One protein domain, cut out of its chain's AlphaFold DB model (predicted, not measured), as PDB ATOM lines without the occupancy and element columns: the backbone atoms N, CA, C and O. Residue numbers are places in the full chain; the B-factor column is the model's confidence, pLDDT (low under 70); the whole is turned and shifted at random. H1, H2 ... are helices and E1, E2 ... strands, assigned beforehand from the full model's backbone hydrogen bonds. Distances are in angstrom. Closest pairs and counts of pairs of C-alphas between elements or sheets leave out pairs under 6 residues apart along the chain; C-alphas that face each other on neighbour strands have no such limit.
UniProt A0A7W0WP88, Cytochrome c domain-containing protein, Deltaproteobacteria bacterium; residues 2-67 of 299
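This is residues 2 to 67 of the 299 residues of the protein "Cytochrome c domain-containing protein" of Deltaproteobacteria bacterium (UniProt A0A7W0WP88). Two separate antiparallel hairpins make the picture: the larger, E1 and E2, has helix H2 packed on it, mostly against E1, and the smaller, E3 and E4, lies beyond the short helix H3, which joins the two. Helix H1 lies apart from the other named elements. The printed part has 66 residues, with three named helices and four named strands in the order H1, H2, E1, E2, H3, E3, E4, and its class is mixed, helices and strands. It is compact, with a radius of gyration of the C-alphas of 11.9 A, and rounded, spanning 32 by 28 by 18 A.

Start at H1, residues 4 to 9, and go on to H2, residues 15 to 23; the two are apart. Every O i to N i+4 pair inside H1 and H2 is within hydrogen-bond range. Next come E1, residues 30 to 35, and E2, residues 38 to 44, a hairpin at 161 degrees; look for N 31 and O 43, 2.9 A apart. H2 and E1 have 9 pairs of C-alphas within 8 A, the closest being those of Gly 23 and Val 34, 5.5 A. H3, residues 47 to 50, is too short for an O i to N i+4 pair. E3, residues 51 to 53, and E4, residues 64 to 66, form a hairpin at 149 degrees, with N 65 and O 52 at 2.8 A.

Find C-alpha 4 at (7.487, 48.443, -39.554), where H1 begins; it is 8.6 A long. H2 measures 12.4 A, E1 16.2 A and E2 17.0 A. H3 measures 4.7 A, E3 7.1 A and E4 6.2 A, ending at C-alpha 66, (-7.257, 51.778, -52.284).

The C-alphas of Asn 36 and Gly 67, the two farthest apart, are 34.4 A apart. The printed part has no cut and no long link. No printed residue is under 70 in pLDDT.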
ATOM      1  N   VAL A   2       2.113  43.651 -39.719       81.56
ATOM      2  CA  VAL A   2       3.524  43.319 -39.457       81.56
ATOM      3  C   VAL A   2       4.246  44.585 -38.961       81.56
ATOM      4  O   VAL A   2       3.977  45.654 -39.513       81.56
ATOM      5  N   PRO A   3       5.106  44.513 -37.927       86.19
ATOM      6  CA  PRO A   3       5.851  45.677 -37.441       86.19
ATOM      7  C   PRO A   3       6.715  46.335 -38.530       86.19
ATOM      8  O   PRO A   3       7.286  45.651 -39.379       86.19
ATOM      9  N   ALA A   4       6.806  47.668 -38.513       86.31
ATOM     10  CA  ALA A   4       7.487  48.443 -39.554       86.31
ATOM     11  C   ALA A   4       9.002  48.184 -39.606       86.31
ATOM     12  O   ALA A   4       9.577  48.112 -40.684       86.31
ATOM     13  N   ASP A   5       9.636  47.991 -38.453       84.38
ATOM     14  CA  ASP A   5      11.050  47.632 -38.314       84.38
ATOM     15  C   ASP A   5      11.364  46.249 -38.905       84.38
ATOM     16  O   ASP A   5      12.395  46.067 -39.556       84.38
ATOM     17  N   VAL A   6      10.442  45.294 -38.749       83.44
ATOM     18  CA  VAL A   6      10.537  43.970 -39.379       83.44
ATOM     19  C   VAL A   6      10.418  44.089 -40.898       83.44
ATOM     20  O   VAL A   6      11.218  43.505 -41.620       83.44
ATOM     21  N   LEU A   7       9.454  44.867 -41.398       84.44
ATOM     22  CA  LEU A   7       9.269  45.048 -42.841       84.44
ATOM     23  C   LEU A   7      10.430  45.812 -43.492       84.44
ATOM     24  O   LEU A   7      10.854  45.451 -44.584       84.44
ATOM     25  N   ALA A   8      10.968  46.832 -42.821       84.44
ATOM     26  CA  ALA A   8      12.077  47.638 -43.329       84.44
ATOM     27  C   ALA A   8      13.401  46.861 -43.442       84.44
ATOM     28  O   ALA A   8      14.273  47.243 -44.218       84.44
ATOM     29  N   SER A   9      13.564  45.792 -42.659       85.50
ATOM     30  CA  SER A   9      14.781  44.972 -42.612       85.50
ATOM     31  C   SER A   9      14.649  43.628 -43.342       85.50
ATOM     32  O   SER A   9      15.621  42.876 -43.433       85.50
ATOM     33  N   ALA A  10      13.462  43.318 -43.872       87.94
ATOM     34  CA  ALA A  10      13.184  42.059 -44.546       87.94
ATOM     35  C   ALA A  10      13.902  41.961 -45.903       87.94
ATOM     36  O   ALA A  10      13.847  42.876 -46.723       87.94
ATOM     37  N   ASN A  11      14.522  40.809 -46.181       90.88
ATOM     38  CA  ASN A  11      15.049  40.511 -47.510       90.88
ATOM     39  C   ASN A  11      13.905  40.096 -48.447       90.88
ATOM     40  O   ASN A  11      13.441  38.955 -48.383       90.88
ATOM     41  N   LEU A  12      13.458  41.013 -49.307       90.00
ATOM     42  CA  LEU A  12      12.370  40.767 -50.260       90.00
ATOM     43  C   LEU A  12      12.765  39.858 -51.437       90.00
ATOM     44  O   LEU A  12      11.876  39.338 -52.105       90.00
ATOM     45  N   ASP A  13      14.062  39.606 -51.648       89.94
ATOM     46  CA  ASP A  13      14.551  38.662 -52.662       89.94
ATOM     47  C   ASP A  13      14.546  37.202 -52.164       89.94
ATOM     48  O   ASP A  13      14.798  36.277 -52.937       89.94
ATOM     49  N   ASP A  14      14.259  36.967 -50.876       94.19
ATOM     50  CA  ASP A  14      14.153  35.625 -50.301       94.19
ATOM     51  C   ASP A  14      12.724  35.057 -50.472       94.19
ATOM     52  O   ASP A  14      11.754  35.610 -49.931       94.19
ATOM     53  N   PRO A  15      12.551  33.911 -51.164       92.25
ATOM     54  CA  PRO A  15      11.258  33.240 -51.268       92.25
ATOM     55  C   PRO A  15      10.616  32.917 -49.910       92.25
ATOM     56  O   PRO A  15       9.389  32.943 -49.799       92.25
ATOM     57  N   ALA A  16      11.406  32.642 -48.867       94.06
ATOM     58  CA  ALA A  16      10.886  32.384 -47.525       94.06
ATOM     59  C   ALA A  16      10.209  33.629 -46.928       94.06
ATOM     60  O   ALA A  16       9.138  33.511 -46.324       94.06
ATOM     61  N   THR A  17      10.769  34.822 -47.168       94.56
ATOM     62  CA  THR A  17      10.137  36.100 -46.808       94.56
ATOM     63  C   THR A  17       8.797  36.252 -47.520       94.56
ATOM     64  O   THR A  17       7.802  36.590 -46.883       94.56
ATOM     65  N   THR A  18       8.728  35.928 -48.816       92.94
ATOM     66  CA  THR A  18       7.467  35.995 -49.576       92.94
ATOM     67  C   THR A  18       6.398  35.081 -48.975       92.94
ATOM     68  O   THR A  18       5.269  35.519 -48.751       92.94
ATOM     69  N   VAL A  19       6.740  33.827 -48.653       95.50
ATOM     70  CA  VAL A  19       5.804  32.889 -48.010       95.50
ATOM     71  C   VAL A  19       5.317  33.428 -46.664       95.50
ATOM     72  O   VAL A  19       4.116  33.382 -46.390       95.50
ATOM     73  N   ALA A  20       6.219  33.973 -45.843       94.62
ATOM     74  CA  ALA A  20       5.859  34.563 -44.558       94.62
ATOM     75  C   ALA A  20       4.912  35.765 -44.725       94.62
ATOM     76  O   ALA A  20       3.879  35.822 -44.061       94.62
ATOM     77  N   LEU A  21       5.209  36.689 -45.646       95.19
ATOM     78  CA  LEU A  21       4.376  37.866 -45.907       95.19
ATOM     79  C   LEU A  21       2.988  37.491 -46.441       95.19
ATOM     80  O   LEU A  21       1.994  38.073 -46.007       95.19
ATOM     81  N   VAL A  22       2.892  36.496 -47.328       95.38
ATOM     82  CA  VAL A  22       1.599  35.977 -47.805       95.38
ATOM     83  C   VAL A  22       0.810  35.343 -46.657       95.38
ATOM     84  O   VAL A  22      -0.383  35.607 -46.523       95.38
ATOM     85  N   GLY A  23       1.462  34.556 -45.794       94.56
ATOM     86  CA  GLY A  23       0.824  33.958 -44.614       94.56
ATOM     87  C   GLY A  23       0.352  34.984 -43.577       94.56
ATOM     88  O   GLY A  23      -0.609  34.730 -42.855       94.56
ATOM     89  N   LEU A  24       0.997  36.153 -43.528       94.44
ATOM     90  CA  LEU A  24       0.637  37.285 -42.668       94.44
ATOM     91  C   LEU A  24      -0.376  38.244 -43.309       94.44
ATOM     92  O   LEU A  24      -0.699  39.267 -42.704       94.44
ATOM     93  N   ASP A  25      -0.863  37.933 -44.514       93.94
ATOM     94  CA  ASP A  25      -1.760  38.790 -45.294       93.94
ATOM     95  C   ASP A  25      -1.188  40.203 -45.549       93.94
ATOM     96  O   ASP A  25      -1.896  41.210 -45.517       93.94
ATOM     97  N   ALA A  26       0.132  40.278 -45.756       94.94
ATOM     98  CA  ALA A  26       0.895  41.524 -45.846       94.94
ATOM     99  C   ALA A  26       1.242  41.945 -47.287       94.94
ATOM    100  O   ALA A  26       1.868  42.984 -47.485       94.94
ATOM    101  N   VAL A  27       0.846  41.165 -48.298       95.56
ATOM    102  CA  VAL A  27       1.093  41.471 -49.715       95.56
ATOM    103  C   VAL A  27      -0.180  42.031 -50.342       95.56
ATOM    104  O   VAL A  27      -1.205  41.348 -50.405       95.56
ATOM    105  N   VAL A  28      -0.131  43.277 -50.821       96.56
ATOM    106  CA  VAL A  28      -1.291  43.933 -51.438       96.56
ATOM    107  C   VAL A  28      -1.819  43.086 -52.592       96.56
ATOM    108  O   VAL A  28      -1.103  42.728 -53.521       96.56
ATOM    109  N   GLY A  29      -3.105  42.761 -52.520       96.38
ATOM    110  CA  GLY A  29      -3.788  42.066 -53.596       96.38
ATOM    111  C   GLY A  29      -3.596  40.553 -53.644       96.38
ATOM    112  O   GLY A  29      -4.317  39.923 -54.412       96.38
ATOM    113  N   VAL A  30      -2.717  39.960 -52.829       96.94
ATOM    114  CA  VAL A  30      -2.449  38.513 -52.809       96.94
ATOM    115  C   VAL A  30      -2.988  37.901 -51.522       96.94
ATOM    116  O   VAL A  30      -2.713  38.383 -50.430       96.94
ATOM    117  N   LYS A  31      -3.748  36.812 -51.646       96.56
ATOM    118  CA  LYS A  31      -4.232  36.003 -50.523       96.56
ATOM    119  C   LYS A  31      -3.673  34.597 -50.645       96.56
ATOM    120  O   LYS A  31      -3.653  34.042 -51.742       96.56
ATOM    121  N   GLY A  32      -3.277  33.992 -49.532       96.38
ATOM    122  CA  GLY A  32      -2.806  32.614 -49.549       96.38
ATOM    123  C   GLY A  32      -3.020  31.870 -48.242       96.38
ATOM    124  O   GLY A  32      -3.278  32.462 -47.199       96.38
ATOM    125  N   VAL A  33      -2.921  30.548 -48.328       97.19
ATOM    126  CA  VAL A  33      -2.889  29.631 -47.187       97.19
ATOM    127  C   VAL A  33      -1.494  29.029 -47.133       97.19
ATOM    128  O   VAL A  33      -1.017  28.501 -48.139       97.19
ATOM    129  N   VAL A  34      -0.844  29.132 -45.975       96.50
ATOM    130  CA  VAL A  34       0.501  28.599 -45.743       96.50
ATOM    131  C   VAL A  34       0.419  27.422 -44.780       96.50
ATOM    132  O   VAL A  34      -0.042  27.566 -43.652       96.50
ATOM    133  N   GLU A  35       0.906  26.262 -45.215       96.81
ATOM    134  CA  GLU A  35       0.964  25.029 -44.431       96.81
ATOM    135  C   GLU A  35       2.388  24.472 -44.498       96.81
ATOM    136  O   GLU A  35       2.968  24.344 -45.576       96.81
ATOM    137  N   ASN A  36       2.979  24.150 -43.342       94.56
ATOM    138  CA  ASN A  36       4.340  23.600 -43.246       94.56
ATOM    139  C   ASN A  36       5.398  24.427 -44.012       94.56
ATOM    140  O   ASN A  36       6.269  23.874 -44.684       94.56
ATOM    141  N   GLY A  37       5.289  25.759 -43.948       92.38
ATOM    142  CA  GLY A  37       6.209  26.681 -44.624       92.38
ATOM    143  C   GLY A  37       6.056  26.740 -46.148       92.38
ATOM    144  O   GLY A  37       6.964  27.212 -46.826       92.38
ATOM    145  N   LYS A  38       4.938  26.260 -46.709       95.12
ATOM    146  CA  LYS A  38       4.641  26.308 -48.147       95.12
ATOM    147  C   LYS A  38       3.263  26.898 -48.402       95.12
ATOM    148  O   LYS A  38       2.327  26.633 -47.659       95.12
ATOM    149  N   ILE A  39       3.126  27.658 -49.485       95.56
ATOM    150  CA  ILE A  39       1.824  28.145 -49.950       95.56
ATOM    151  C   ILE A  39       1.076  26.971 -50.598       95.56
ATOM    152  O   ILE A  39       1.546  26.421 -51.593       95.56
ATOM    153  N   THR A  40      -0.072  26.579 -50.042       96.81
ATOM    154  CA  THR A  40      -0.909  25.478 -50.564       96.81
ATOM    155  C   THR A  40      -2.129  25.970 -51.335       96.81
ATOM    156  O   THR A  40      -2.661  25.255 -52.185       96.81
ATOM    157  N   ARG A  41      -2.547  27.214 -51.094       95.56
ATOM    158  CA  ARG A  41      -3.535  27.935 -51.903       95.56
ATOM    159  C   ARG A  41      -3.088  29.371 -52.074       95.56
ATOM    160  O   ARG A  41      -2.615  29.976 -51.118       95.56
ATOM    161  N   ILE A  42      -3.288  29.914 -53.265       94.06
ATOM    162  CA  ILE A  42      -3.009  31.310 -53.578       94.06
ATOM    163  C   ILE A  42      -4.111  31.852 -54.478       94.06
ATOM    164  O   ILE A  42      -4.662  31.130 -55.306       94.06
ATOM    165  N   GLY A  43      -4.442  33.119 -54.291       94.69
ATOM    166  CA  GLY A  43      -5.367  33.855 -55.125       94.69
ATOM    167  C   GLY A  43      -4.989  35.325 -55.153       94.69
ATOM    168  O   GLY A  43      -4.283  35.825 -54.276       94.69
ATOM    169  N   ILE A  44      -5.479  36.011 -56.174       96.38
ATOM    170  CA  ILE A  44      -5.296  37.447 -56.344       96.38
ATOM    171  C   ILE A  44      -6.645  38.155 -56.249       96.38
ATOM    172  O   ILE A  44      -7.702  37.561 -56.451       96.38
ATOM    173  N   THR A  45      -6.609  39.437 -55.921       96.56
ATOM    174  CA  THR A  45      -7.788  40.301 -55.806       96.56
ATOM    175  C   THR A  45      -7.603  41.542 -56.671       96.56
ATOM    176  O   THR A  45      -6.491  41.846 -57.099       96.56
ATOM    177  N   CYS A  46      -8.675  42.302 -56.897       97.25
ATOM    178  CA  CYS A  46      -8.631  43.541 -57.680       97.25
ATOM    179  C   CYS A  46      -7.610  44.558 -57.133       97.25
ATOM    180  O   CYS A  46      -7.049  45.339 -57.898       97.25
ATOM    181  N   ALA A  47      -7.331  44.518 -55.822       97.69
ATOM    182  CA  ALA A  47      -6.340  45.370 -55.169       97.69
ATOM    183  C   ALA A  47      -4.906  45.129 -55.669       97.69
ATOM    184  O   ALA A  47      -4.066  46.001 -55.498       97.69
ATOM    185  N   LEU A  48      -4.622  43.990 -56.314       97.25
ATOM    186  CA  LEU A  48      -3.311  43.743 -56.917       97.25
ATOM    187  C   LEU A  48      -2.983  44.818 -57.963       97.25
ATOM    188  O   LEU A  48      -1.879  45.354 -57.956       97.25
ATOM    189  N   CYS A  49      -3.957  45.171 -58.807       97.75
ATOM    190  CA  CYS A  49      -3.809  46.194 -59.846       97.75
ATOM    191  C   CYS A  49      -4.303  47.576 -59.389       97.75
ATOM    192  O   CYS A  49      -3.719  48.589 -59.757       97.75
ATOM    193  N   HIS A  50      -5.381  47.636 -58.603       97.88
ATOM    194  CA  HIS A  50      -6.080  48.883 -58.250       97.88
ATOM    195  C   HIS A  50      -5.797  49.369 -56.821       97.88
ATOM    196  O   HIS A  50      -6.629  50.047 -56.208       97.88
ATOM    197  N   SER A  51      -4.669  48.977 -56.236       97.88
ATOM    198  CA  SER A  51      -4.185  49.539 -54.974       97.88
ATOM    199  C   SER A  51      -2.662  49.568 -54.952       97.88
ATOM    200  O   SER A  51      -2.005  48.723 -55.555       97.88
ATOM    201  N   THR A  52      -2.099  50.523 -54.221       97.00
ATOM    202  CA  THR A  52      -0.660  50.586 -53.930       97.00
ATOM    203  C   THR A  52      -0.451  50.845 -52.438       97.00
ATOM    204  O   THR A  52      -1.382  50.667 -51.648       97.00
ATOM    205  N   VAL A  53       0.752  51.235 -52.026       96.69
ATOM    206  CA  VAL A  53       1.063  51.645 -50.656       96.69
ATOM    207  C   VAL A  53       1.655  53.050 -50.599       96.69
ATOM    208  O   VAL A  53       2.206  53.550 -51.576       96.69
ATOM    209  N   ASP A  54       1.551  53.687 -49.436       95.56
ATOM    210  CA  ASP A  54       2.021  55.059 -49.194       95.56
ATOM    211  C   ASP A  54       3.542  55.208 -48.999       95.56
ATOM    212  O   ASP A  54       4.027  56.320 -48.801       95.56
ATOM    213  N   ASN A  55       4.301  54.109 -49.060       95.44
ATOM    214  CA  ASN A  55       5.747  54.067 -48.812       95.44
ATOM    215  C   ASN A  55       6.172  54.601 -47.429       95.44
ATOM    216  O   ASN A  55       7.316  55.014 -47.251       95.44
ATOM    217  N   SER A  56       5.271  54.601 -46.439       95.75
ATOM    218  CA  SER A  56       5.548  55.113 -45.086       95.75
ATOM    219  C   SER A  56       6.621  54.333 -44.321       95.75
ATOM    220  O   SER A  56       7.138  54.839 -43.324       95.75
ATOM    221  N   VAL A  57       6.966  53.119 -44.765       94.44
ATOM    222  CA  VAL A  57       8.001  52.273 -44.149       94.44
ATOM    223  C   VAL A  57       9.248  52.187 -45.031       94.44
ATOM    224  O   VAL A  57      10.355  52.430 -44.558       94.44
ATOM    225  N   ALA A  58       9.076  51.843 -46.308       92.62
ATOM    226  CA  ALA A  58      10.133  51.754 -47.317       92.62
ATOM    227  C   ALA A  58       9.506  51.846 -48.724       92.62
ATOM    228  O   ALA A  58       8.285  51.720 -48.845       92.62
ATOM    229  N   PRO A  59      10.286  52.024 -49.806       92.94
ATOM    230  CA  PRO A  59       9.746  51.921 -51.162       92.94
ATOM    231  C   PRO A  59       9.024  50.580 -51.379       92.94
ATOM    232  O   PRO A  59       9.603  49.519 -51.163       92.94
ATOM    233  N   GLY A  60       7.751  50.629 -51.774       92.62
ATOM    234  CA  GLY A  60       6.876  49.466 -51.930       92.62
ATOM    235  C   GLY A  60       6.289  48.912 -50.625       92.62
ATOM    236  O   GLY A  60       5.611  47.886 -50.663       92.62
ATOM    237  N   ILE A  61       6.501  49.571 -49.475       94.81
ATOM    238  CA  ILE A  61       6.026  49.113 -48.160       94.81
ATOM    239  C   ILE A  61       5.377  50.257 -47.371       94.81
ATOM    240  O   ILE A  61       6.002  51.277 -47.074       94.81
ATOM    241  N   GLY A  62       4.133  50.056 -46.943       95.44
ATOM    242  CA  GLY A  62       3.412  51.041 -46.147       95.44
ATOM    243  C   GLY A  62       1.950  50.680 -45.927       95.44
ATOM    244  O   GLY A  62       1.569  49.508 -45.984       95.44
ATOM    245  N   GLN A  63       1.122  51.693 -45.682       95.31
ATOM    246  CA  GLN A  63      -0.323  51.523 -45.588       95.31
ATOM    247  C   GLN A  63      -0.932  51.404 -46.980       95.31
ATOM    248  O   GLN A  63      -0.522  52.094 -47.912       95.31
ATOM    249  N   ARG A  64      -1.926  50.521 -47.110       96.00
ATOM    250  CA  ARG A  64      -2.625  50.285 -48.375       96.00
ATOM    251  C   ARG A  64      -3.439  51.514 -48.777       96.00
ATOM    252  O   ARG A  64      -4.206  52.047 -47.979       96.00
ATOM    253  N   LEU A  65      -3.291  51.909 -50.033       97.38
ATOM    254  CA  LEU A  65      -4.002  53.001 -50.676       97.38
ATOM    255  C   LEU A  65      -4.952  52.429 -51.734       97.38
ATOM    256  O   LEU A  65      -4.530  52.040 -52.827       97.38
ATOM    257  N   ASP A  66      -6.241  52.370 -51.409       97.50
ATOM    258  CA  ASP A  66      -7.257  51.778 -52.284       97.50
ATOM    259  C   ASP A  66      -7.660  52.751 -53.400       97.50
ATOM    260  O   ASP A  66      -7.781  53.956 -53.192       97.50
ATOM    261  N   GLY A  67      -7.852  52.231 -54.613       96.88
ATOM    262  CA  GLY A  67      -8.192  53.027 -55.794       96.88
ATOM    263  C   GLY A  67      -6.995  53.646 -56.510       96.88
ATOM    264  O   GLY A  67      -7.141  54.120 -57.636       96.88
TER     265      GLY A  67